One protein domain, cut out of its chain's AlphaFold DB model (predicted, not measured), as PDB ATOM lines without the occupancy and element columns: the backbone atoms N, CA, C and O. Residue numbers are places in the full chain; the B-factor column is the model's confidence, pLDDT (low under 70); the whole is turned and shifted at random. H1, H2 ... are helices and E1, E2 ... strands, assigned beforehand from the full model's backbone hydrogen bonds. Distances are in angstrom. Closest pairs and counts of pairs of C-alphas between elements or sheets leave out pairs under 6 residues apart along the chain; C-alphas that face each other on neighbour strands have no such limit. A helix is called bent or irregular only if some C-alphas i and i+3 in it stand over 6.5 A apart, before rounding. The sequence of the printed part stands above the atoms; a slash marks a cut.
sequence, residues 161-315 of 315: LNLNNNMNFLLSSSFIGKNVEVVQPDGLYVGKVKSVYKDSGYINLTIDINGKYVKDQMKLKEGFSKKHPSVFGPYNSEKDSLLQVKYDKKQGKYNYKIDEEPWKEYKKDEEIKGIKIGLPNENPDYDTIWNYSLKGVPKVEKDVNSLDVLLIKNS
ATOM      1  N   LEU A 161     223.632 137.841 160.004       48.16
ATOM      2  CA  LEU A 161     223.209 138.038 161.390       48.16
ATOM      3  C   LEU A 161     223.747 139.359 161.979       48.16
ATOM      4  O   LEU A 161     223.029 140.063 162.683       48.16
ATOM      5  N   ASN A 162     224.974 139.785 161.658       51.53
ATOM      6  CA  ASN A 162     225.673 140.782 162.480       51.53
ATOM      7  C   ASN A 162     225.190 142.237 162.358       51.53
ATOM      8  O   ASN A 162     225.340 142.988 163.323       51.53
ATOM      9  N   LEU A 163     224.584 142.648 161.239       47.78
ATOM     10  CA  LEU A 163     224.138 144.039 161.079       47.78
ATOM     11  C   LEU A 163     222.643 144.268 161.325       47.78
ATOM     12  O   LEU A 163     222.280 145.319 161.855       47.78
ATOM     13  N   ASN A 164     221.796 143.270 161.050       56.50
ATOM     14  CA  ASN A 164     220.440 143.254 161.605       56.50
ATOM     15  C   ASN A 164     220.510 143.329 163.131       56.50
ATOM     16  O   ASN A 164     219.762 144.084 163.733       56.50
ATOM     17  N   ASN A 165     221.497 142.675 163.751       60.81
ATOM     18  CA  ASN A 165     221.725 142.788 165.187       60.81
ATOM     19  C   ASN A 165     222.074 144.203 165.661       60.81
ATOM     20  O   ASN A 165     221.654 144.589 166.739       60.81
ATOM     21  N   ASN A 166     222.811 145.014 164.903       67.38
ATOM     22  CA  ASN A 166     223.125 146.370 165.368       67.38
ATOM     23  C   ASN A 166     221.908 147.313 165.239       67.38
ATOM     24  O   ASN A 166     221.682 148.131 166.130       67.38
ATOM     25  N   MET A 167     221.080 147.157 164.196       70.56
ATOM     26  CA  MET A 167     219.806 147.891 164.083       70.56
ATOM     27  C   MET A 167     218.776 147.430 165.096       70.56
ATOM     28  O   MET A 167     218.163 148.255 165.766       70.56
ATOM     29  N   ASN A 168     218.605 146.122 165.238       73.81
ATOM     30  CA  ASN A 168     217.693 145.550 166.211       73.81
ATOM     31  C   ASN A 168     218.153 145.901 167.633       73.81
ATOM     32  O   ASN A 168     217.305 146.147 168.484       73.81
ATOM     33  N   PHE A 169     219.462 146.011 167.895       83.75
ATOM     34  CA  PHE A 169     219.987 146.479 169.179       83.75
ATOM     35  C   PHE A 169     219.634 147.946 169.425       83.75
ATOM     36  O   PHE A 169     219.146 148.285 170.501       83.75
ATOM     37  N   LEU A 170     219.819 148.817 168.427       80.38
ATOM     38  CA  LEU A 170     219.437 150.227 168.519       80.38
ATOM     39  C   LEU A 170     217.923 150.398 168.733       80.38
ATOM     40  O   LEU A 170     217.506 151.162 169.602       80.38
ATOM     41  N   LEU A 171     217.098 149.660 167.986       80.12
ATOM     42  CA  LEU A 171     215.643 149.654 168.152       80.12
ATOM     43  C   LEU A 171     215.251 149.137 169.540       80.12
ATOM     44  O   LEU A 171     214.489 149.798 170.240       80.12
ATOM     45  N   SER A 172     215.830 148.018 169.976       84.88
ATOM     46  CA  SER A 172     215.559 147.426 171.289       84.88
ATOM     47  C   SER A 172     216.005 148.341 172.431       84.88
ATOM     48  O   SER A 172     215.323 148.435 173.445       84.88
ATOM     49  N   SER A 173     217.089 149.103 172.251       86.00
ATOM     50  CA  SER A 173     217.555 150.103 173.224       86.00
ATOM     51  C   SER A 173     216.514 151.200 173.470       86.00
ATOM     52  O   SER A 173     216.422 151.728 174.575       86.00
ATOM     53  N   SER A 174     215.670 151.512 172.479       84.50
ATOM     54  CA  SER A 174     214.545 152.445 172.652       84.50
ATOM     55  C   SER A 174     213.415 151.890 173.532       84.50
ATOM     56  O   SER A 174     212.515 152.639 173.924       84.50
ATOM     57  N   PHE A 175     213.434 150.588 173.841       88.12
ATOM     58  CA  PHE A 175     212.447 149.949 174.711       88.12
ATOM     59  C   PHE A 175     212.815 150.074 176.185       88.12
ATOM     60  O   PHE A 175     211.944 149.856 177.021       88.12
ATOM     61  N   ILE A 176     214.053 150.453 176.523       91.69
ATOM     62  CA  ILE A 176     214.488 150.638 177.912       91.69
ATOM     63  C   ILE A 176     213.536 151.607 178.621       91.69
ATOM     64  O   ILE A 176     213.260 152.708 178.147       91.69
ATOM     65  N   GLY A 177     213.005 151.171 179.761       88.62
ATOM     66  CA  GLY A 177     212.025 151.912 180.546       88.62
ATOM     67  C   GLY A 177     210.572 151.777 180.077       88.62
ATOM     68  O   GLY A 177     209.686 152.220 180.807       88.62
ATOM     69  N   LYS A 178     210.295 151.150 178.928       90.31
ATOM     70  CA  LYS A 178     208.933 150.902 178.431       90.31
ATOM     71  C   LYS A 178     208.381 149.567 178.923       90.31
ATOM     72  O   LYS A 178     209.134 148.654 179.266       90.31
ATOM     73  N   ASN A 179     207.052 149.458 178.926       90.25
ATOM     74  CA  ASN A 179     206.361 148.193 179.158       90.25
ATOM     75  C   ASN A 179     206.265 147.409 177.848       90.25
ATOM     76  O   ASN A 179     205.855 147.953 176.818       90.25
ATOM     77  N   VAL A 180     206.601 146.128 177.905       90.69
ATOM     78  CA  VAL A 180     206.570 145.214 176.765       90.69
ATOM     79  C   VAL A 180     205.774 143.961 177.099       90.69
ATOM     80  O   VAL A 180     205.708 143.542 178.256       90.69
ATOM     81  N   GLU A 181     205.164 143.374 176.074       91.12
ATOM     82  CA  GLU A 181     204.552 142.049 176.135       91.12
ATOM     83  C   GLU A 181     205.475 141.045 175.439       91.12
ATOM     84  O   GLU A 181     205.876 141.264 174.294       91.12
ATOM     85  N   VAL A 182     205.835 139.970 176.137       90.94
ATOM     86  CA  VAL A 182     206.861 139.012 175.708       90.94
ATOM     87  C   VAL A 182     206.301 137.600 175.719       90.94
ATOM     88  O   VAL A 182     205.772 137.140 176.734       90.94
ATOM     89  N   VAL A 183     206.452 136.890 174.605       89.44
ATOM     90  CA  VAL A 183     206.062 135.483 174.496       89.44
ATOM     91  C   VAL A 183     207.127 134.601 175.120       89.44
ATOM     92  O   VAL A 183     208.319 134.753 174.886       89.44
ATOM     93  N   GLN A 184     206.684 133.652 175.928       86.19
ATOM     94  CA  GLN A 184     207.500 132.591 176.488       86.19
ATOM     95  C   GLN A 184     206.781 131.254 176.266       86.19
ATOM     96  O   GLN A 184     205.560 131.246 176.067       86.19
ATOM     97  N   PRO A 185     207.491 130.111 176.313       84.25
ATOM     98  CA  PRO A 185     206.882 128.795 176.097       84.25
ATOM     99  C   PRO A 185     205.670 128.504 176.997       84.25
ATOM    100  O   PRO A 185     204.778 127.746 176.628       84.25
ATOM    101  N   ASP A 186     205.629 129.116 178.178       83.81
ATOM    102  CA  ASP A 186     204.611 128.942 179.210       83.81
ATOM    103  C   ASP A 186     203.567 130.078 179.263       83.81
ATOM    104  O   ASP A 186     202.672 130.060 180.119       83.81
ATOM    105  N   GLY A 187     203.643 131.067 178.365       85.38
ATOM    106  CA  GLY A 187     202.614 132.095 178.188       85.38
ATOM    107  C   GLY A 187     203.136 133.472 177.777       85.38
ATOM    108  O   GLY A 187     204.317 133.671 177.512       85.38
ATOM    109  N   LEU A 188     202.221 134.441 177.729       90.69
ATOM    110  CA  LEU A 188     202.519 135.839 177.417       90.69
ATOM    111  C   LEU A 188     202.724 136.623 178.714       90.69
ATOM    112  O   LEU A 188     201.824 136.695 179.550       90.69
ATOM    113  N   TYR A 189     203.897 137.218 178.877       91.38
ATOM    114  CA  TYR A 189     204.260 137.997 180.054       91.38
ATOM    115  C   TYR A 189     204.282 139.484 179.748       91.38
ATOM    116  O   TYR A 189     204.507 139.893 178.613       91.38
ATOM    117  N   VAL A 190     204.057 140.292 180.777       91.56
ATOM    118  CA  VAL A 190     204.180 141.744 180.709       91.56
ATOM    119  C   VAL A 190     205.227 142.181 181.717       91.56
ATOM    120  O   VAL A 190     205.306 141.654 182.831       91.56
ATOM    121  N   GLY A 191     206.066 143.120 181.304       91.56
ATOM    122  CA  GLY A 191     207.114 143.637 182.161       91.56
ATOM    123  C   GLY A 191     207.745 144.905 181.622       91.56
ATOM    124  O   GLY A 191     207.500 145.315 180.486       91.56
ATOM    125  N   LYS A 192     208.559 145.538 182.462       93.06
ATOM    126  CA  LYS A 192     209.286 146.760 182.117       93.06
ATOM    127  C   LYS A 192     210.712 146.416 181.713       93.06
ATOM    128  O   LYS A 192     211.414 145.734 182.453       93.06
ATOM    129  N   VAL A 193     211.167 146.917 180.568       94.31
ATOM    130  CA  VAL A 193     212.545 146.686 180.110       94.31
ATOM    131  C   VAL A 193     213.515 147.476 180.989       94.31
ATOM    132  O   VAL A 193     213.395 148.698 181.107       94.31
ATOM    133  N   LYS A 194     214.486 146.789 181.593       95.06
ATOM    134  CA  LYS A 194     215.547 147.383 182.420       95.06
ATOM    135  C   LYS A 194     216.815 147.653 181.624       95.06
ATOM    136  O   LYS A 194     217.398 148.724 181.759       95.06
ATOM    137  N   SER A 195     217.221 146.715 180.780       93.31
ATOM    138  CA  SER A 195     218.417 146.849 179.954       93.31
ATOM    139  C   SER A 195     218.255 146.087 178.644       93.31
ATOM    140  O   SER A 195     217.408 145.199 178.519       93.31
ATOM    141  N   VAL A 196     219.075 146.456 177.664       92.00
ATOM    142  CA  VAL A 196     219.246 145.724 176.412       92.00
ATOM    143  C   VAL A 196     220.733 145.487 176.237       92.00
ATOM    144  O   VAL A 196     221.529 146.419 176.366       92.00
ATOM    145  N   TYR A 197     221.116 144.253 175.941       89.94
ATOM    146  CA  TYR A 197     222.506 143.884 175.724       89.94
ATOM    147  C   TYR A 197     222.632 142.917 174.550       89.94
ATOM    148  O   TYR A 197     221.674 142.263 174.136       89.94
ATOM    149  N   LYS A 198     223.834 142.865 173.979       86.38
ATOM    150  CA  LYS A 198     224.180 141.910 172.931       86.38
ATOM    151  C   LYS A 198     225.008 140.798 173.554       86.38
ATOM    152  O   LYS A 198     226.028 141.087 174.172       86.38
ATOM    153  N   ASP A 199     224.599 139.558 173.343       82.25
ATOM    154  CA  ASP A 199     225.373 138.382 173.735       82.25
ATOM    155  C   ASP A 199     225.316 137.325 172.631       82.25
ATOM    156  O   ASP A 199     224.254 137.057 172.075       82.25
ATOM    157  N   SER A 200     226.474 136.768 172.268       76.88
ATOM    158  CA  SER A 200     226.610 135.704 171.259       76.88
ATOM    159  C   SER A 200     225.906 135.980 169.917       76.88
ATOM    160  O   SER A 200     225.453 135.066 169.235       76.88
ATOM    161  N   GLY A 201     225.803 137.255 169.521       71.44
ATOM    162  CA  GLY A 201     225.103 137.649 168.294       71.44
ATOM    163  C   GLY A 201     223.576 137.667 168.416       71.44
ATOM    164  O   GLY A 201     222.898 137.761 167.403       71.44
ATOM    165  N   TYR A 202     223.024 137.630 169.622       80.69
ATOM    166  CA  TYR A 202     221.613 137.872 169.894       80.69
ATOM    167  C   TYR A 202     221.451 139.163 170.685       80.69
ATOM    168  O   TYR A 202     222.368 139.613 171.375       80.69
ATOM    169  N   ILE A 203     220.280 139.775 170.557       87.62
ATOM    170  CA  ILE A 203     219.893 140.915 171.379       87.62
ATOM    171  C   ILE A 203     218.964 140.390 172.448       87.62
ATOM    172  O   ILE A 203     217.895 139.856 172.142       87.62
ATOM    173  N   ASN A 204     219.385 140.577 173.686       90.88
ATOM    174  CA  ASN A 204     218.638 140.181 174.857       90.88
ATOM    175  C   ASN A 204     218.165 141.428 175.595       90.88
ATOM    176  O   ASN A 204     218.828 142.470 175.602       90.88
ATOM    177  N   LEU A 205     216.988 141.317 176.191       93.81
ATOM    178  CA  LEU A 205     216.401 142.328 177.050       93.81
ATOM    179  C   LEU A 205     216.278 141.737 178.445       93.81
ATOM    180  O   LEU A 205     215.658 140.687 178.601       93.81
ATOM    181  N   THR A 206     216.792 142.441 179.449       95.19
ATOM    182  CA  THR A 206     216.452 142.154 180.843       95.19
ATOM    183  C   THR A 206     215.145 142.860 181.161       95.19
ATOM    184  O   THR A 206     215.050 144.091 181.069       95.19
ATOM    185  N   ILE A 207     214.124 142.091 181.518       94.19
ATOM    186  CA  ILE A 207     212.770 142.585 181.765       94.19
ATOM    187  C   ILE A 207     212.379 142.294 183.205       94.19
ATOM    188  O   ILE A 207     212.496 141.168 183.677       94.19
ATOM    189  N   ASP A 208     211.870 143.317 183.882       94.06
ATOM    190  CA  ASP A 208     211.221 143.195 185.182       94.06
ATOM    191  C   ASP A 208     209.770 142.752 184.974       94.06
ATOM    192  O   ASP A 208     208.910 143.557 184.591       94.06
ATOM    193  N   ILE A 209     209.519 141.451 185.132       92.00
ATOM    194  CA  ILE A 209     208.200 140.860 184.923       92.00
ATOM    195  C   ILE A 209     207.267 141.324 186.039       92.00
ATOM    196  O   ILE A 209     207.536 141.119 187.220       92.00
ATOM    197  N   ASN A 210     206.143 141.927 185.659       88.12
ATOM    198  CA  ASN A 210     205.157 142.453 186.602       88.12
ATOM    199  C   ASN A 210     203.755 141.856 186.429       88.12
ATOM    200  O   ASN A 210     202.885 142.141 187.254       88.12
ATOM    201  N   GLY A 211     203.547 141.007 185.418       90.38
ATOM    202  CA  GLY A 211     202.307 140.264 185.254       90.38
ATOM    203  C   GLY A 211     202.329 139.250 184.114       90.38
ATOM    204  O   GLY A 211     203.261 139.187 183.311       90.38
ATOM    205  N   LYS A 212     201.263 138.450 184.037       90.88
ATOM    206  CA  LYS A 212     201.010 137.501 182.943       90.88
ATOM    207  C   LYS A 212     199.706 137.858 182.271       90.88
ATOM    208  O   LYS A 212     198.698 138.103 182.932       90.88
ATOM    209  N   TYR A 213     199.739 137.916 180.951       90.62
ATOM    210  CA  TYR A 213     198.568 138.215 180.161       90.62
ATOM    211  C   TYR A 213     197.623 137.016 180.173       90.62
ATOM    212  O   TYR A 213     198.010 135.885 179.874       90.62
ATOM    213  N   VAL A 214     196.366 137.283 180.503       90.88
ATOM    214  CA  VAL A 214     195.276 136.311 180.495       90.88
ATOM    215  C   VAL A 214     194.299 136.710 179.395       90.88
ATOM    216  O   VAL A 214     194.064 137.897 179.184       90.88
ATOM    217  N   LYS A 215     193.740 135.735 178.673       91.88
ATOM    218  CA  LYS A 215     192.609 135.930 177.757       91.88
ATOM    219  C   LYS A 215     191.827 134.632 177.642       91.88
ATOM    220  O   LYS A 215     192.254 133.727 176.933       91.88
ATOM    221  N   ASP A 216     190.706 134.545 178.343       92.69
ATOM    222  CA  ASP A 216     189.926 133.309 178.402       92.69
ATOM    223  C   ASP A 216     188.465 133.564 178.806       92.69
ATOM    224  O   ASP A 216     188.104 134.649 179.277       92.69
ATOM    225  N   GLN A 217     187.612 132.559 178.624       93.12
ATOM    226  CA  GLN A 217     186.235 132.558 179.107       93.12
ATOM    227  C   GLN A 217     186.153 132.011 180.533       93.12
ATOM    228  O   GLN A 217     186.820 131.043 180.903       93.12
ATOM    229  N   MET A 218     185.295 132.618 181.353       94.06
ATOM    230  CA  MET A 218     185.064 132.150 182.715       94.06
ATOM    231  C   MET A 218     184.189 130.892 182.728       94.06
ATOM    232  O   MET A 218     183.238 130.742 181.949       94.06
ATOM    233  N   LYS A 219     184.480 129.987 183.663       93.75
ATOM    234  CA  LYS A 219     183.767 128.714 183.794       93.75
ATOM    235  C   LYS A 219     182.542 128.889 184.676       93.75
ATOM    236  O   LYS A 219     182.593 129.571 185.694       93.75
ATOM    237  N   LEU A 220     181.429 128.287 184.265       94.12
ATOM    238  CA  LEU A 220     180.201 128.274 185.055       94.12
ATOM    239  C   LEU A 220     180.461 127.525 186.367       94.12
ATOM    240  O   LEU A 220     180.967 126.404 186.342       94.12
ATOM    241  N   LYS A 221     180.128 128.150 187.496       93.00
ATOM    242  CA  LYS A 221     180.259 127.559 188.831       93.00
ATOM    243  C   LYS A 221     178.897 127.162 189.394       93.00
ATOM    244  O   LYS A 221     178.731 126.036 189.843       93.00
ATOM    245  N   GLU A 222     177.942 128.088 189.382       90.25
ATOM    246  CA  GLU A 222     176.596 127.905 189.936       90.25
ATOM    247  C   GLU A 222     175.561 128.568 189.017       90.25
ATOM    248  O   GLU A 222     175.834 129.614 188.422       90.25
ATOM    249  N   GLY A 223     174.368 127.975 188.926       87.38
ATOM    250  CA  GLY A 223     173.285 128.437 188.054       87.38
ATOM    251  C   GLY A 223     173.351 127.858 186.639       87.38
ATOM    252  O   GLY A 223     174.021 126.856 186.391       87.38
ATOM    253  N   PHE A 224     172.636 128.492 185.706       83.50
ATOM    254  CA  PHE A 224     172.551 128.075 184.305       83.50
ATOM    255  C   PHE A 224     172.711 129.276 183.380       83.50
ATOM    256  O   PHE A 224     171.915 130.213 183.413       83.50
ATOM    257  N   SER A 225     173.710 129.225 182.503       88.12
ATOM    258  CA  SER A 225     173.890 130.219 181.450       88.12
ATOM    259  C   SER A 225     174.705 129.641 180.299       88.12
ATOM    260  O   SER A 225     175.703 128.965 180.526       88.12
ATOM    261  N   LYS A 226     174.302 129.954 179.062       86.62
ATOM    262  CA  LYS A 226     175.131 129.770 177.853       86.62
ATOM    263  C   LYS A 226     176.021 130.987 177.565       86.62
ATOM    264  O   LYS A 226     176.829 130.967 176.645       86.62
ATOM    265  N   LYS A 227     175.822 132.075 178.313       89.25
ATOM    266  CA  LYS A 227     176.512 133.360 178.183       89.25
ATOM    267  C   LYS A 227     177.595 133.416 179.252       89.25
ATOM    268  O   LYS A 227     177.283 133.293 180.438       89.25
ATOM    269  N   HIS A 228     178.844 133.577 178.836       89.62
ATOM    270  CA  HIS A 228     180.000 133.542 179.727       89.62
ATOM    271  C   HIS A 228     180.716 134.890 179.702       89.62
ATOM    272  O   HIS A 228     181.059 135.366 178.616       89.62
ATOM    273  N   PRO A 229     180.978 135.501 180.866       92.81
ATOM    274  CA  PRO A 229     181.966 136.558 180.958       92.81
ATOM    275  C   PRO A 229     183.338 136.045 180.514       92.81
ATOM    276  O   PRO A 229     183.666 134.865 180.651       92.81
ATOM    277  N   SER A 230     184.152 136.953 180.005       93.69
ATOM    278  CA  SER A 230     185.557 136.725 179.686       93.69
ATOM    279  C   SER A 230     186.440 137.521 180.631       93.69
ATOM    280  O   SER A 230     186.028 138.543 181.179       93.69
ATOM    281  N   VAL A 231     187.664 137.055 180.814       93.38
ATOM    282  CA  VAL A 231     188.715 137.782 181.516       93.38
ATOM    283  C   VAL A 231     189.850 138.030 180.541       93.38
ATOM    284  O   VAL A 231     190.255 137.125 179.808       93.38
ATOM    285  N   PHE A 232     190.341 139.264 180.496       92.62
ATOM    286  CA  PHE A 232     191.462 139.611 179.637       92.62
ATOM    287  C   PHE A 232     192.353 140.699 180.237       92.62
ATOM    288  O   PHE A 232     191.886 141.553 180.982       92.62
ATOM    289  N   GLY A 233     193.635 140.689 179.880       89.75
ATOM    290  CA  GLY A 233     194.616 141.689 180.308       89.75
ATOM    291  C   GLY A 233     195.705 141.126 181.225       89.75
ATOM    292  O   GLY A 233     195.722 139.926 181.510       89.75
ATOM    293  N   PRO A 234     196.654 141.976 181.652       90.25
ATOM    294  CA  PRO A 234     197.770 141.561 182.491       90.25
ATOM    295  C   PRO A 234     197.333 141.383 183.947       90.25
ATOM    296  O   PRO A 234     196.869 142.318 184.594       90.25
ATOM    297  N   TYR A 235     197.496 140.177 184.481       92.50
ATOM    298  CA  TYR A 235     197.307 139.929 185.902       92.50
ATOM    299  C   TYR A 235     198.581 140.282 186.669       92.50
ATOM    300  O   TYR A 235     199.590 139.583 186.563       92.50
ATOM    301  N   ASN A 236     198.516 141.368 187.442       89.19
ATOM    302  CA  ASN A 236     199.666 141.988 188.101       89.19
ATOM    303  C   ASN A 236     199.724 141.632 189.593       89.19
ATOM    304  O   ASN A 236     199.780 142.507 190.461       89.19
ATOM    305  N   SER A 237     199.642 140.341 189.914       88.31
ATOM    306  CA  SER A 237     199.783 139.857 191.286       88.31
ATOM    307  C   SER A 237     200.737 138.680 191.356       88.31
ATOM    308  O   SER A 237     200.780 137.851 190.456       88.31
ATOM    309  N   GLU A 238     201.459 138.589 192.469       89.56
ATOM    310  CA  GLU A 238     202.372 137.479 192.752       89.56
ATOM    311  C   GLU A 238     201.643 136.246 193.293       89.56
ATOM    312  O   GLU A 238     202.179 135.143 193.257       89.56
ATOM    313  N   LYS A 239     200.415 136.419 193.792       90.56
ATOM    314  CA  LYS A 239     199.623 135.341 194.388       90.56
ATOM    315  C   LYS A 239     198.633 134.781 193.380       90.56
ATOM    316  O   LYS A 239     198.024 135.539 192.631       90.56
ATOM    317  N   ASP A 240     198.446 133.467 193.410       93.44
ATOM    318  CA  ASP A 240     197.284 132.843 192.782       93.44
ATOM    319  C   ASP A 240     196.012 133.392 193.442       93.44
ATOM    320  O   ASP A 240     195.943 133.512 194.667       93.44
ATOM    321  N   SER A 241     195.006 133.703 192.627       94.06
ATOM    322  CA  SER A 241     193.709 134.184 193.100       94.06
ATOM    323  C   SER A 241     192.567 133.506 192.355       94.06
ATOM    324  O   SER A 241     192.670 133.176 191.172       94.06
ATOM    325  N   LEU A 242     191.424 133.374 193.016       95.12
ATOM    326  CA  LEU A 242     190.168 132.977 192.402       95.12
ATOM    327  C   LEU A 242     189.311 134.216 192.134       95.12
ATOM    328  O   LEU A 242     188.772 134.822 193.058       95.12
ATOM    329  N   LEU A 243     189.139 134.568 190.862       95.56
ATOM    330  CA  LEU A 243     188.153 135.564 190.459       95.56
ATOM    331  C   LEU A 243     186.789 134.893 190.337       95.56
ATOM    332  O   LEU A 243     186.641 133.885 189.644       95.56
ATOM    333  N   GLN A 244     185.777 135.482 190.965       96.19
ATOM    334  CA  GLN A 244     184.388 135.098 190.769       96.19
ATOM    335  C   GLN A 244     183.577 136.284 190.271       96.19
ATOM    336  O   GLN A 244     183.717 137.397 190.774       96.19
ATOM    337  N   VAL A 245     182.693 136.025 189.313       95.69
ATOM    338  CA  VAL A 245     181.733 137.003 188.796       95.69
ATOM    339  C   VAL A 245     180.340 136.437 189.003       95.69
ATOM    340  O   VAL A 245     180.092 135.281 188.677       95.69
ATOM    341  N   LYS A 246     179.439 137.239 189.561       95.44
ATOM    342  CA  LYS A 246     178.030 136.915 189.763       95.44
ATOM    343  C   LYS A 246     177.185 137.883 188.950       95.44
ATOM    344  O   LYS A 246     177.402 139.090 189.013       95.44
ATOM    345  N   TYR A 247     176.175 137.363 188.269       95.44
ATOM    346  CA  TYR A 247     175.063 138.155 187.760       95.44
ATOM    347  C   TYR A 247     173.851 137.996 188.683       95.44
ATOM    348  O   TYR A 247     173.484 136.873 189.028       95.44
ATOM    349  N   ASP A 248     173.260 139.116 189.096       93.50
ATOM    350  CA  ASP A 248     172.023 139.163 189.878       93.50
ATOM    351  C   ASP A 248     170.868 139.595 188.968       93.50
ATOM    352  O   ASP A 248     170.806 140.744 188.520       93.50
ATOM    353  N   LYS A 249     169.958 138.669 188.662       91.06
ATOM    354  CA  LYS A 249     168.875 138.873 187.697       91.06
ATOM    355  C   LYS A 249     167.839 139.873 188.195       91.06
ATOM    356  O   LYS A 249     167.280 140.604 187.378       91.06
ATOM    357  N   LYS A 250     167.585 139.925 189.506       90.50
ATOM    358  CA  LYS A 250     166.612 140.861 190.092       90.50
ATOM    359  C   LYS A 250     167.091 142.300 189.967       90.50
ATOM    360  O   LYS A 250     166.293 143.182 189.670       90.50
ATOM    361  N   GLN A 251     168.385 142.526 190.184       90.00
ATOM    362  CA  GLN A 251     168.983 143.859 190.088       90.00
ATOM    363  C   GLN A 251     169.477 144.207 188.679       90.00
ATOM    364  O   GLN A 251     169.695 145.379 188.388       90.00
ATOM    365  N   GLY A 252     169.671 143.212 187.807       91.00
ATOM    366  CA  GLY A 252     170.227 143.401 186.467       91.00
ATOM    367  C   GLY A 252     171.705 143.802 186.476       91.00
ATOM    368  O   GLY A 252     172.156 144.486 185.559       91.00
ATOM    369  N   LYS A 253     172.452 143.415 187.517       93.00
ATOM    370  CA  LYS A 253     173.819 143.889 187.779       93.00
ATOM    371  C   LYS A 253     174.824 142.750 187.864       93.00
ATOM    372  O   LYS A 253     174.515 141.659 188.347       93.00
ATOM    373  N   TYR A 254     176.055 143.048 187.458       94.31
ATOM    374  CA  TYR A 254     177.204 142.179 187.683       94.31
ATOM    375  C   TYR A 254     177.964 142.618 188.926       94.31
ATOM    376  O   TYR A 254     178.185 143.804 189.159       94.31
ATOM    377  N   ASN A 255     178.394 141.638 189.703       95.06
ATOM    378  CA  ASN A 255     179.275 141.815 190.841       95.06
ATOM    379  C   ASN A 255     180.476 140.893 190.672       95.06
ATOM    380  O   ASN A 255     180.362 139.818 190.082       95.06
ATOM    381  N   TYR A 256     181.613 141.280 191.225       95.38
ATOM    382  CA  TYR A 256     182.802 140.449 191.256       95.38
ATOM    383  C   TYR A 256     183.370 140.376 192.668       95.38
ATOM    384  O   TYR A 256     183.098 141.224 193.518       95.38
ATOM    385  N   LYS A 257     184.168 139.345 192.916       95.25
ATOM    386  CA  LYS A 257     185.060 139.282 194.070       95.25
ATOM    387  C   LYS A 257     186.312 138.499 193.719       95.25
ATOM    388  O   LYS A 257     186.293 137.659 192.816       95.25
ATOM    389  N   ILE A 258     187.380 138.775 194.448       93.50
ATOM    390  CA  ILE A 258     188.627 138.026 194.373       93.50
ATOM    391  C   ILE A 258     188.836 137.342 195.716       93.50
ATOM    392  O   ILE A 258     188.758 137.991 196.756       93.50
ATOM    393  N   ASP A 259     189.092 136.038 195.685       92.88
ATOM    394  CA  ASP A 259     189.336 135.229 196.876       92.88
ATOM    395  C   ASP A 259     188.177 135.357 197.895       92.88
ATOM    396  O   ASP A 259     187.000 135.165 197.554       92.88
ATOM    397  N   GLU A 260     188.497 135.676 199.149       91.31
ATOM    398  CA  GLU A 260     187.535 135.848 200.243       91.31
ATOM    399  C   GLU A 260     187.068 137.305 200.422       91.31
ATOM    400  O   GLU A 260     186.380 137.623 201.391       91.31
ATOM    401  N   GLU A 261     187.394 138.203 199.484       93.06
ATOM    402  CA  GLU A 261     186.909 139.583 199.531       93.06
ATOM    403  C   GLU A 261     185.372 139.664 199.401       93.06
ATOM    404  O   GLU A 261     184.740 138.817 198.752       93.06
ATOM    405  N   PRO A 262     184.741 140.704 199.979       94.50
ATOM    406  CA  PRO A 262     183.318 140.948 199.786       94.50
ATOM    407  C   PRO A 262     182.999 141.255 198.318       94.50
ATOM    408  O   PRO A 262     183.821 141.804 197.582       94.50
ATOM    409  N   TRP A 263     181.772 140.932 197.904       95.00
ATOM    410  CA  TRP A 263     181.274 141.250 196.567       95.00
ATOM    411  C   TRP A 263     181.258 142.760 196.321       95.00
ATOM    412  O   TRP A 263     180.736 143.528 197.129       95.00
ATOM    413  N   LYS A 264     181.801 143.164 195.174       95.06
ATOM    414  CA  LYS A 264     181.830 144.539 194.679       95.06
ATOM    415  C   LYS A 264     181.033 144.619 193.382       95.06
ATOM    416  O   LYS A 264     181.116 143.719 192.548       95.06
ATOM    417  N   GLU A 265     180.271 145.692 193.210       94.00
ATOM    418  CA  GLU A 265     179.568 145.958 191.952       94.00
ATOM    419  C   GLU A 265     180.590 146.232 190.845       94.00
ATOM    420  O   GLU A 265     181.481 147.064 191.015       94.00
ATOM    421  N   TYR A 266     180.471 145.523 189.723       92.25
ATOM    422  CA  TYR A 266     181.357 145.706 188.579       92.25
ATOM    423  C   TYR A 266     181.038 147.016 187.860       92.25
ATOM    424  O   TYR A 266     179.888 147.254 187.476       92.25
ATOM    425  N   LYS A 267     182.064 147.830 187.601       90.00
ATOM    426  CA  LYS A 267     181.955 148.996 186.722       90.00
ATOM    427  C   LYS A 267     182.580 148.688 185.369       90.00
ATOM    428  O   LYS A 267     183.630 148.060 185.274       90.00
ATOM    429  N   LYS A 268     181.927 149.148 184.301       85.00
ATOM    430  CA  LYS A 268     182.425 148.957 182.938       85.00
ATOM    431  C   LYS A 268     183.850 149.510 182.811       85.00
ATOM    432  O   LYS A 268     184.120 150.613 183.279       85.00
ATOM    433  N   ASP A 269     184.722 148.728 182.177       81.88
ATOM    434  CA  ASP A 269     186.135 149.044 181.923       81.88
ATOM    435  C   ASP A 269     187.015 149.186 183.183       81.88
ATOM    436  O   ASP A 269     188.178 149.579 183.078       81.88
ATOM    437  N   GLU A 270     186.502 148.809 184.359       88.19
ATOM    438  CA  GLU A 270     187.270 148.755 185.604       88.19
ATOM    439  C   GLU A 270     188.408 147.731 185.507       88.19
ATOM    440  O   GLU A 270     188.220 146.593 185.064       88.19
ATOM    441  N   GLU A 271     189.597 148.147 185.944       88.56
ATOM    442  CA  GLU A 271     190.769 147.284 186.041       88.56
ATOM    443  C   GLU A 271     190.891 146.709 187.448       88.56
ATOM    444  O   GLU A 271     190.976 147.429 188.441       88.56
ATOM    445  N   ILE A 272     190.951 145.385 187.525       89.00
ATOM    446  CA  ILE A 272     190.981 144.640 188.774       89.00
ATOM    447  C   ILE A 272     192.327 143.927 188.837       89.00
ATOM    448  O   ILE A 272     192.526 142.917 188.177       89.00
ATOM    449  N   LYS A 273     193.299 144.458 189.586       87.75
ATOM    450  CA  LYS A 273     194.688 143.938 189.578       87.75
ATOM    451  C   LYS A 273     195.285 143.829 188.151       87.75
ATOM    452  O   LYS A 273     196.058 142.915 187.871       87.75
ATOM    453  N   GLY A 274     194.912 144.753 187.259       87.12
ATOM    454  CA  GLY A 274     195.378 144.843 185.866       87.12
ATOM    455  C   GLY A 274     194.538 144.082 184.830       87.12
ATOM    456  O   GLY A 274     194.639 144.374 183.638       87.12
ATOM    457  N   ILE A 275     193.661 143.164 185.252       92.00
ATOM    458  CA  ILE A 275     192.739 142.467 184.342       92.00
ATOM    459  C   ILE A 275     191.418 143.220 184.195       92.00
ATOM    460  O   ILE A 275     190.985 143.945 185.090       92.00
ATOM    461  N   LYS A 276     190.746 142.990 183.071       93.44
ATOM    462  CA  LYS A 276     189.396 143.462 182.769       93.44
ATOM    463  C   LYS A 276     188.458 142.279 182.618       93.44
ATOM    464  O   LYS A 276     188.845 141.200 182.163       93.44
ATOM    465  N   ILE A 277     187.203 142.507 182.983       93.62
ATOM    466  CA  ILE A 277     186.114 141.562 182.750       93.62
ATOM    467  C   ILE A 277     185.369 142.020 181.499       93.62
ATOM    468  O   ILE A 277     184.877 143.144 181.442       93.62
ATOM    469  N   GLY A 278     185.285 141.149 180.500       92.12
ATOM    470  CA  GLY A 278     184.431 141.328 179.335       92.12
ATOM    471  C   GLY A 278     183.078 140.690 179.592       92.12
ATOM    472  O   GLY A 278     182.986 139.469 179.712       92.12
ATOM    473  N   LEU A 279     182.033 141.505 179.678       91.94
ATOM    474  CA  LEU A 279     180.672 141.004 179.835       91.94
ATOM    475  C   LEU A 279     180.141 140.429 178.511       91.94
ATOM    476  O   LEU A 279     180.516 140.915 177.441       91.94
ATOM    477  N   PRO A 280     179.270 139.407 178.560       89.31
ATOM    478  CA  PRO A 280     178.579 138.931 177.368       89.31
ATOM    479  C   PRO A 280     177.663 140.024 176.793       89.31
ATOM    480  O   PRO A 280     177.147 140.864 177.529       89.31
ATOM    481  N   ASN A 281     177.419 139.981 175.478       87.12
ATOM    482  CA  ASN A 281     176.566 140.957 174.777       87.12
ATOM    483  C   ASN A 281     175.135 141.019 175.326       87.12
ATOM    484  O   ASN A 281     174.464 142.041 175.222       87.12
ATOM    485  N   GLU A 282     174.671 139.914 175.898       88.81
ATOM    486  CA  GLU A 282     173.370 139.811 176.530       88.81
ATOM    487  C   GLU A 282     173.523 139.302 177.953       88.81
ATOM    488  O   GLU A 282     174.392 138.477 178.249       88.81
ATOM    489  N   ASN A 283     172.605 139.722 178.815       90.50
ATOM    490  CA  ASN A 283     172.568 139.230 180.178       90.50
ATOM    491  C   ASN A 283     172.031 137.787 180.252       90.50
ATOM    492  O   ASN A 283     171.201 137.393 179.424       90.50
ATOM    493  N   PRO A 284     172.490 136.998 181.237       90.56
ATOM    494  CA  PRO A 284     171.911 135.706 181.580       90.56
ATOM    495  C   PRO A 284     170.447 135.817 182.007       90.56
ATOM    496  O   PRO A 284     169.994 136.840 182.529       90.56
ATOM    497  N   ASP A 285     169.731 134.710 181.846       89.56
ATOM    498  CA  ASP A 285     168.314 134.618 182.201       89.56
ATOM    499  C   ASP A 285     168.100 134.344 183.701       89.56
ATOM    500  O   ASP A 285     167.044 134.673 184.241       89.56
ATOM    501  N   TYR A 286     169.127 133.824 184.387       90.00
ATOM    502  CA  TYR A 286     169.096 133.415 185.795       90.00
ATOM    503  C   TYR A 286     170.267 133.989 186.597       90.00
ATOM    504  O   TYR A 286     171.305 134.357 186.037       90.00
ATOM    505  N   ASP A 287     170.123 133.992 187.924       93.50
ATOM    506  CA  ASP A 287     171.242 134.224 188.837       93.50
ATOM    507  C   ASP A 287     172.333 133.191 188.560       93.50
ATOM    508  O   ASP A 287     172.094 131.981 188.584       93.50
ATOM    509  N   THR A 288     173.524 133.680 188.237       94.38
ATOM    510  CA  THR A 288     174.605 132.831 187.740       94.38
ATOM    511  C   THR A 288     175.937 133.300 188.297       94.38
ATOM    512  O   THR A 288     176.181 134.505 188.397       94.38
ATOM    513  N   ILE A 289     176.803 132.351 188.650       95.44
ATOM    514  CA  ILE A 289     178.159 132.614 189.129       95.44
ATOM    515  C   ILE A 289     179.154 131.888 188.233       95.44
ATOM    516  O   ILE A 289     179.021 130.690 187.984       95.44
ATOM    517  N   TRP A 290     180.196 132.600 187.813       96.56
ATOM    518  CA  TRP A 290     181.358 132.049 187.125       96.56
ATOM    519  C   TRP A 290     182.610 132.191 187.975       96.56
ATOM    520  O   TRP A 290     182.697 133.067 188.841       96.56
ATOM    521  N   ASN A 291     183.594 131.342 187.707       96.31
ATOM    522  CA  ASN A 291     184.914 131.428 188.298       96.31
ATOM    523  C   ASN A 291     186.024 131.401 187.241       96.31
ATOM    524  O   ASN A 291     185.863 130.912 186.118       96.31
ATOM    525  N   TYR A 292     187.163 131.961 187.623       95.69
ATOM    526  CA  TYR A 292     188.398 131.869 186.871       95.69
ATOM    527  C   TYR A 292     189.589 131.851 187.826       95.69
ATOM    528  O   TYR A 292     189.680 132.678 188.735       95.69
ATOM    529  N   SER A 293     190.495 130.897 187.625       94.31
ATOM    530  CA  SER A 293     191.722 130.778 188.413       94.31
ATOM    531  C   SER A 293     192.819 131.623 187.777       94.31
ATOM    532  O   SER A 293     193.318 131.296 186.702       94.31
ATOM    533  N   LEU A 294     193.195 132.704 188.450       92.88
ATOM    534  CA  LEU A 294     194.288 133.581 188.054       92.88
ATOM    535  C   LEU A 294     195.592 133.043 188.635       92.88
ATOM    536  O   LEU A 294     195.674 132.751 189.828       92.88
ATOM    537  N   LYS A 295     196.597 132.906 187.773       90.50
ATOM    538  CA  LYS A 295     197.928 132.437 188.153       90.50
ATOM    539  C   LYS A 295     198.816 133.623 188.483       90.50
ATOM    540  O   LYS A 295     199.018 134.482 187.626       90.50
ATOM    541  N   GLY A 296     199.314 133.655 189.712       87.62
ATOM    542  CA  GLY A 296     200.258 134.656 190.176       87.62
ATOM    543  C   GLY A 296     201.579 134.561 189.428       87.62
ATOM    544  O   GLY A 296     201.983 133.492 188.966       87.62
ATOM    545  N   VAL A 297     202.250 135.700 189.302       86.00
ATOM    546  CA  VAL A 297     203.554 135.803 188.656       86.00
ATOM    547  C   VAL A 297     204.512 136.478 189.620       86.00
ATOM    548  O   VAL A 297     204.274 137.633 189.981       86.00
ATOM    549  N   PRO A 298     205.579 135.792 190.060       84.62
ATOM    550  CA  PRO A 298     206.577 136.417 190.909       84.62
ATOM    551  C   PRO A 298     207.242 137.563 190.147       84.62
ATOM    552  O   PRO A 298     207.547 137.432 188.960       84.62
ATOM    553  N   LYS A 299     207.493 138.676 190.840       85.56
ATOM    554  CA  LYS A 299     208.299 139.757 190.276       85.56
ATOM    555  C   LYS A 299     209.738 139.297 190.198       85.56
ATOM    556  O   LYS A 299     210.397 139.105 191.219       85.56
ATOM    557  N   VAL A 300     210.193 139.069 188.980       89.94
ATOM    558  CA  VAL A 300     211.514 138.528 188.706       89.94
ATOM    559  C   VAL A 300     212.078 139.203 187.472       89.94
ATOM    560  O   VAL A 300     211.355 139.498 186.517       89.94
ATOM    561  N   GLU A 301     213.382 139.446 187.502       92.62
ATOM    562  CA  GLU A 301     214.112 139.844 186.311       92.62
ATOM    563  C   GLU A 301     214.341 138.618 185.439       92.62
ATOM    564  O   GLU A 301     214.821 137.582 185.906       92.62
ATOM    565  N   LYS A 302     213.972 138.730 184.169       91.12
ATOM    566  CA  LYS A 302     214.149 137.662 183.199       91.12
ATOM    567  C   LYS A 302     214.770 138.218 181.934       91.12
ATOM    568  O   LYS A 302     214.304 139.224 181.398       91.12
ATOM    569  N   ASP A 303     215.786 137.518 181.456       92.00
ATOM    570  CA  ASP A 303     216.373 137.780 180.156       92.00
ATOM    571  C   ASP A 303     215.562 137.077 179.074       92.00
ATOM    572  O   ASP A 303     215.219 135.895 179.190       92.00
ATOM    573  N   VAL A 304     215.221 137.828 178.034       90.94
ATOM    574  CA  VAL A 304     214.429 137.343 176.902       90.94
ATOM    575  C   VAL A 304     215.045 137.822 175.599       90.94
ATOM    576  O   VAL A 304     215.693 138.871 175.556       90.94
ATOM    577  N   ASN A 305     214.811 137.088 174.516       89.19
ATOM    578  CA  ASN A 305     215.276 137.521 173.212       89.19
ATOM    579  C   ASN A 305     214.413 138.687 172.703       89.19
ATOM    580  O   ASN A 305     213.195 138.696 172.879       89.19
ATOM    581  N   SER A 306     215.018 139.659 172.015       84.75
ATOM    582  CA  SER A 306     214.275 140.766 171.389       84.75
ATOM    583  C   SER A 306     213.195 140.309 170.404       84.75
ATOM    584  O   SER A 306     212.209 141.016 170.218       84.75
ATOM    585  N   LEU A 307     213.361 139.130 169.797       82.56
ATOM    586  CA  LEU A 307     212.402 138.547 168.859       82.56
ATOM    587  C   LEU A 307     211.120 138.058 169.546       82.56
ATOM    588  O   LEU A 307     210.098 137.915 168.881       82.56
ATOM    589  N   ASP A 308     211.156 137.845 170.861       85.19
ATOM    590  CA  ASP A 308     210.005 137.381 171.636       85.19
ATOM    591  C   ASP A 308     209.078 138.534 172.060       85.19
ATOM    592  O   ASP A 308     208.004 138.306 172.625       85.19
ATOM    593  N   VAL A 309     209.475 139.786 171.806       84.56
ATOM    594  CA  VAL A 309     208.689 140.983 172.125       84.56
ATOM    595  C   VAL A 309     207.606 141.193 171.063       84.56
ATOM    596  O   VAL A 309     207.906 141.471 169.904       84.56
ATOM    597  N   LEU A 310     206.332 141.118 171.460       78.69
ATOM    598  CA  LEU A 310     205.190 141.284 170.548       78.69
ATOM    599  C   LEU A 310     204.691 142.721 170.445       78.69
ATOM    600  O   LEU A 310     204.274 143.170 169.378       78.69
ATOM    601  N   LEU A 311     204.643 143.420 171.576       77.56
ATOM    602  CA  LEU A 311     203.988 144.715 171.668       77.56
ATOM    603  C   LEU A 311     204.718 145.603 172.666       77.56
ATOM    604  O   LEU A 311     205.084 145.173 173.759       77.56
ATOM    605  N   ILE A 312     204.889 146.865 172.286       72.12
ATOM    606  CA  ILE A 312     205.478 147.904 173.126       72.12
ATOM    607  C   ILE A 312     204.360 148.873 173.479       72.12
ATOM    608  O   ILE A 312     203.751 149.477 172.595       72.12
ATOM    609  N   LYS A 313     204.092 149.040 174.772       69.56
ATOM    610  CA  LYS A 313     203.168 150.069 175.249       69.56
ATOM    611  C   LYS A 313     203.985 151.295 175.612       69.56
ATOM    612  O   LYS A 313     204.863 151.227 176.473       69.56
ATOM    613  N   ASN A 314     203.703 152.412 174.944       49.97
ATOM    614  CA  ASN A 314     204.192 153.701 175.414       49.97
ATOM    615  C   ASN A 314     203.533 153.959 176.773       49.97
ATOM    616  O   ASN A 314     202.308 153.959 176.874       49.97
ATOM    617  N   SER A 315     204.372 154.061 177.800       45.78
ATOM    618  CA  SER A 315     204.008 154.552 179.128       45.78
ATOM    619  C   SER A 315     203.574 156.007 179.066       45.78
ATOM    620  O   SER A 315     204.258 156.757 178.330       45.78
TER     621      SER A 315
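AT A GLANCE: This is residues 161 to 315 of the 315 residues of the protein "Basal-body rod modification protein FlgD" of Hathewaya histolytica (UniProt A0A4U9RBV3). Two lobes lie end to end and make a rod, with the long, sharply bent strand E3 running from one lobe into the other. In one lobe E1, E2, the first part of E3, E10 and E11 form a small sheet that folds over on itself, with H1 packed on E2 and E3 at the far end of the rod; in the other, the last part of E3 with E5 and E8 stands partly face to face with the sheet E4 E9 E6 E7, a small, loose sandwich. The printed part has 155 residues with one named helix, then eleven named strands, in the order H1 E1 E2 E3 E4 E5 E6 E7 E8 E9 E10 E11, and its class is mostly strand. Seven strands form a branched sheet with antiparallel pairs, and four form an antiparallel sheet in the order E4 E9 E6 E7. The whole is loose, with a radius of gyration of the C-alphas of 19.4 A and spans of 64 by 28 by 26 A.

HOW THE PARTS SIT: Begin with the branched, strongly twisted sheet at E3, residues 202 to 217, which bends by 84 degrees at residue 208. On one side of E3 you find E2, residues 187 to 199, with N 208 and O 192 at 2.8 A; E2 bends by 100 degrees at residue 192. On the other side of E3 the pairing is staggered: E10, residues 300 to 305, is beside residues 204 to 209, with N 205 and O 304 at 2.8 A, and E5, residues 230 to 235, is beside residues 212 to 217, with N 214 and O 233 at 2.9 A. E1, residues 179 to 184, pairs with E2, with N 182 and O 189 at 2.8 A; E1, E2 and E3 form a meander, each strand the antiparallel neighbour of the one before. On the other side of E1 look for E11, residues 309 to 313, with N 310 and O 181 at 2.9 A. Beside E5 is the edge strand E8, residues 276 to 278, with N 276 and O 232 at 2.8 A. H1, residues 161 to 173, is on this sheet and over E3 at a height over the sheet of 7.9 A, and runs across the strands, only just, at 62 degrees to E3 on the local plane; their closest C-alphas are those of Phe 169 and Ile 203, 6.0 A apart. In H1, 8 of 9 O i to N i+4 pairs are within hydrogen-bond range. Now follow E3 as it runs on into E4, residues 219 to 222, at 36 degrees. E4 pairs with E9, residues 288 to 294, with N 221 and O 289 at 2.8 A. E9 pairs with E6, residues 241 to 248, with N 290 and O 245 at 2.8 A, and E6 forms a hairpin with E7, residues 253 to 258, with N 246 and O 255 at 2.8 A. Between the sheets, the closest C-alphas of E5 and E9 are those of Tyr 235 and Leu 294, 7.4 A apart; E5 and E7 are apart.

IN THESE COORDINATES: Find C-alpha 202 at (221.613, 137.872, 169.894); from there E3 runs 36.9 A to C-alpha 217 at (186.235, 132.558, 179.107). E2 measures 24.0 A, E6 22.5 A, E9 19.7 A, H1 17.8 A and E7 17.2 A from first to last C-alpha. H1 begins at C-alpha 161, (223.209, 138.038, 161.390), and E11 ends at C-alpha 313, (203.168, 150.069, 175.249).

THE WHOLE: The C-alphas farthest apart are those of Asn 162 and Lys 250, at 65.2 A. The printed part has no cut. The link from E7 to E8, residues 259 to 275, is long, and its residues 264 to 265 pair antiparallel with residues 255 to 256 of E7. The mean pLDDT of the printed part is 87.8; look for values under 70 at residues 161 to 166 and 313 to 315.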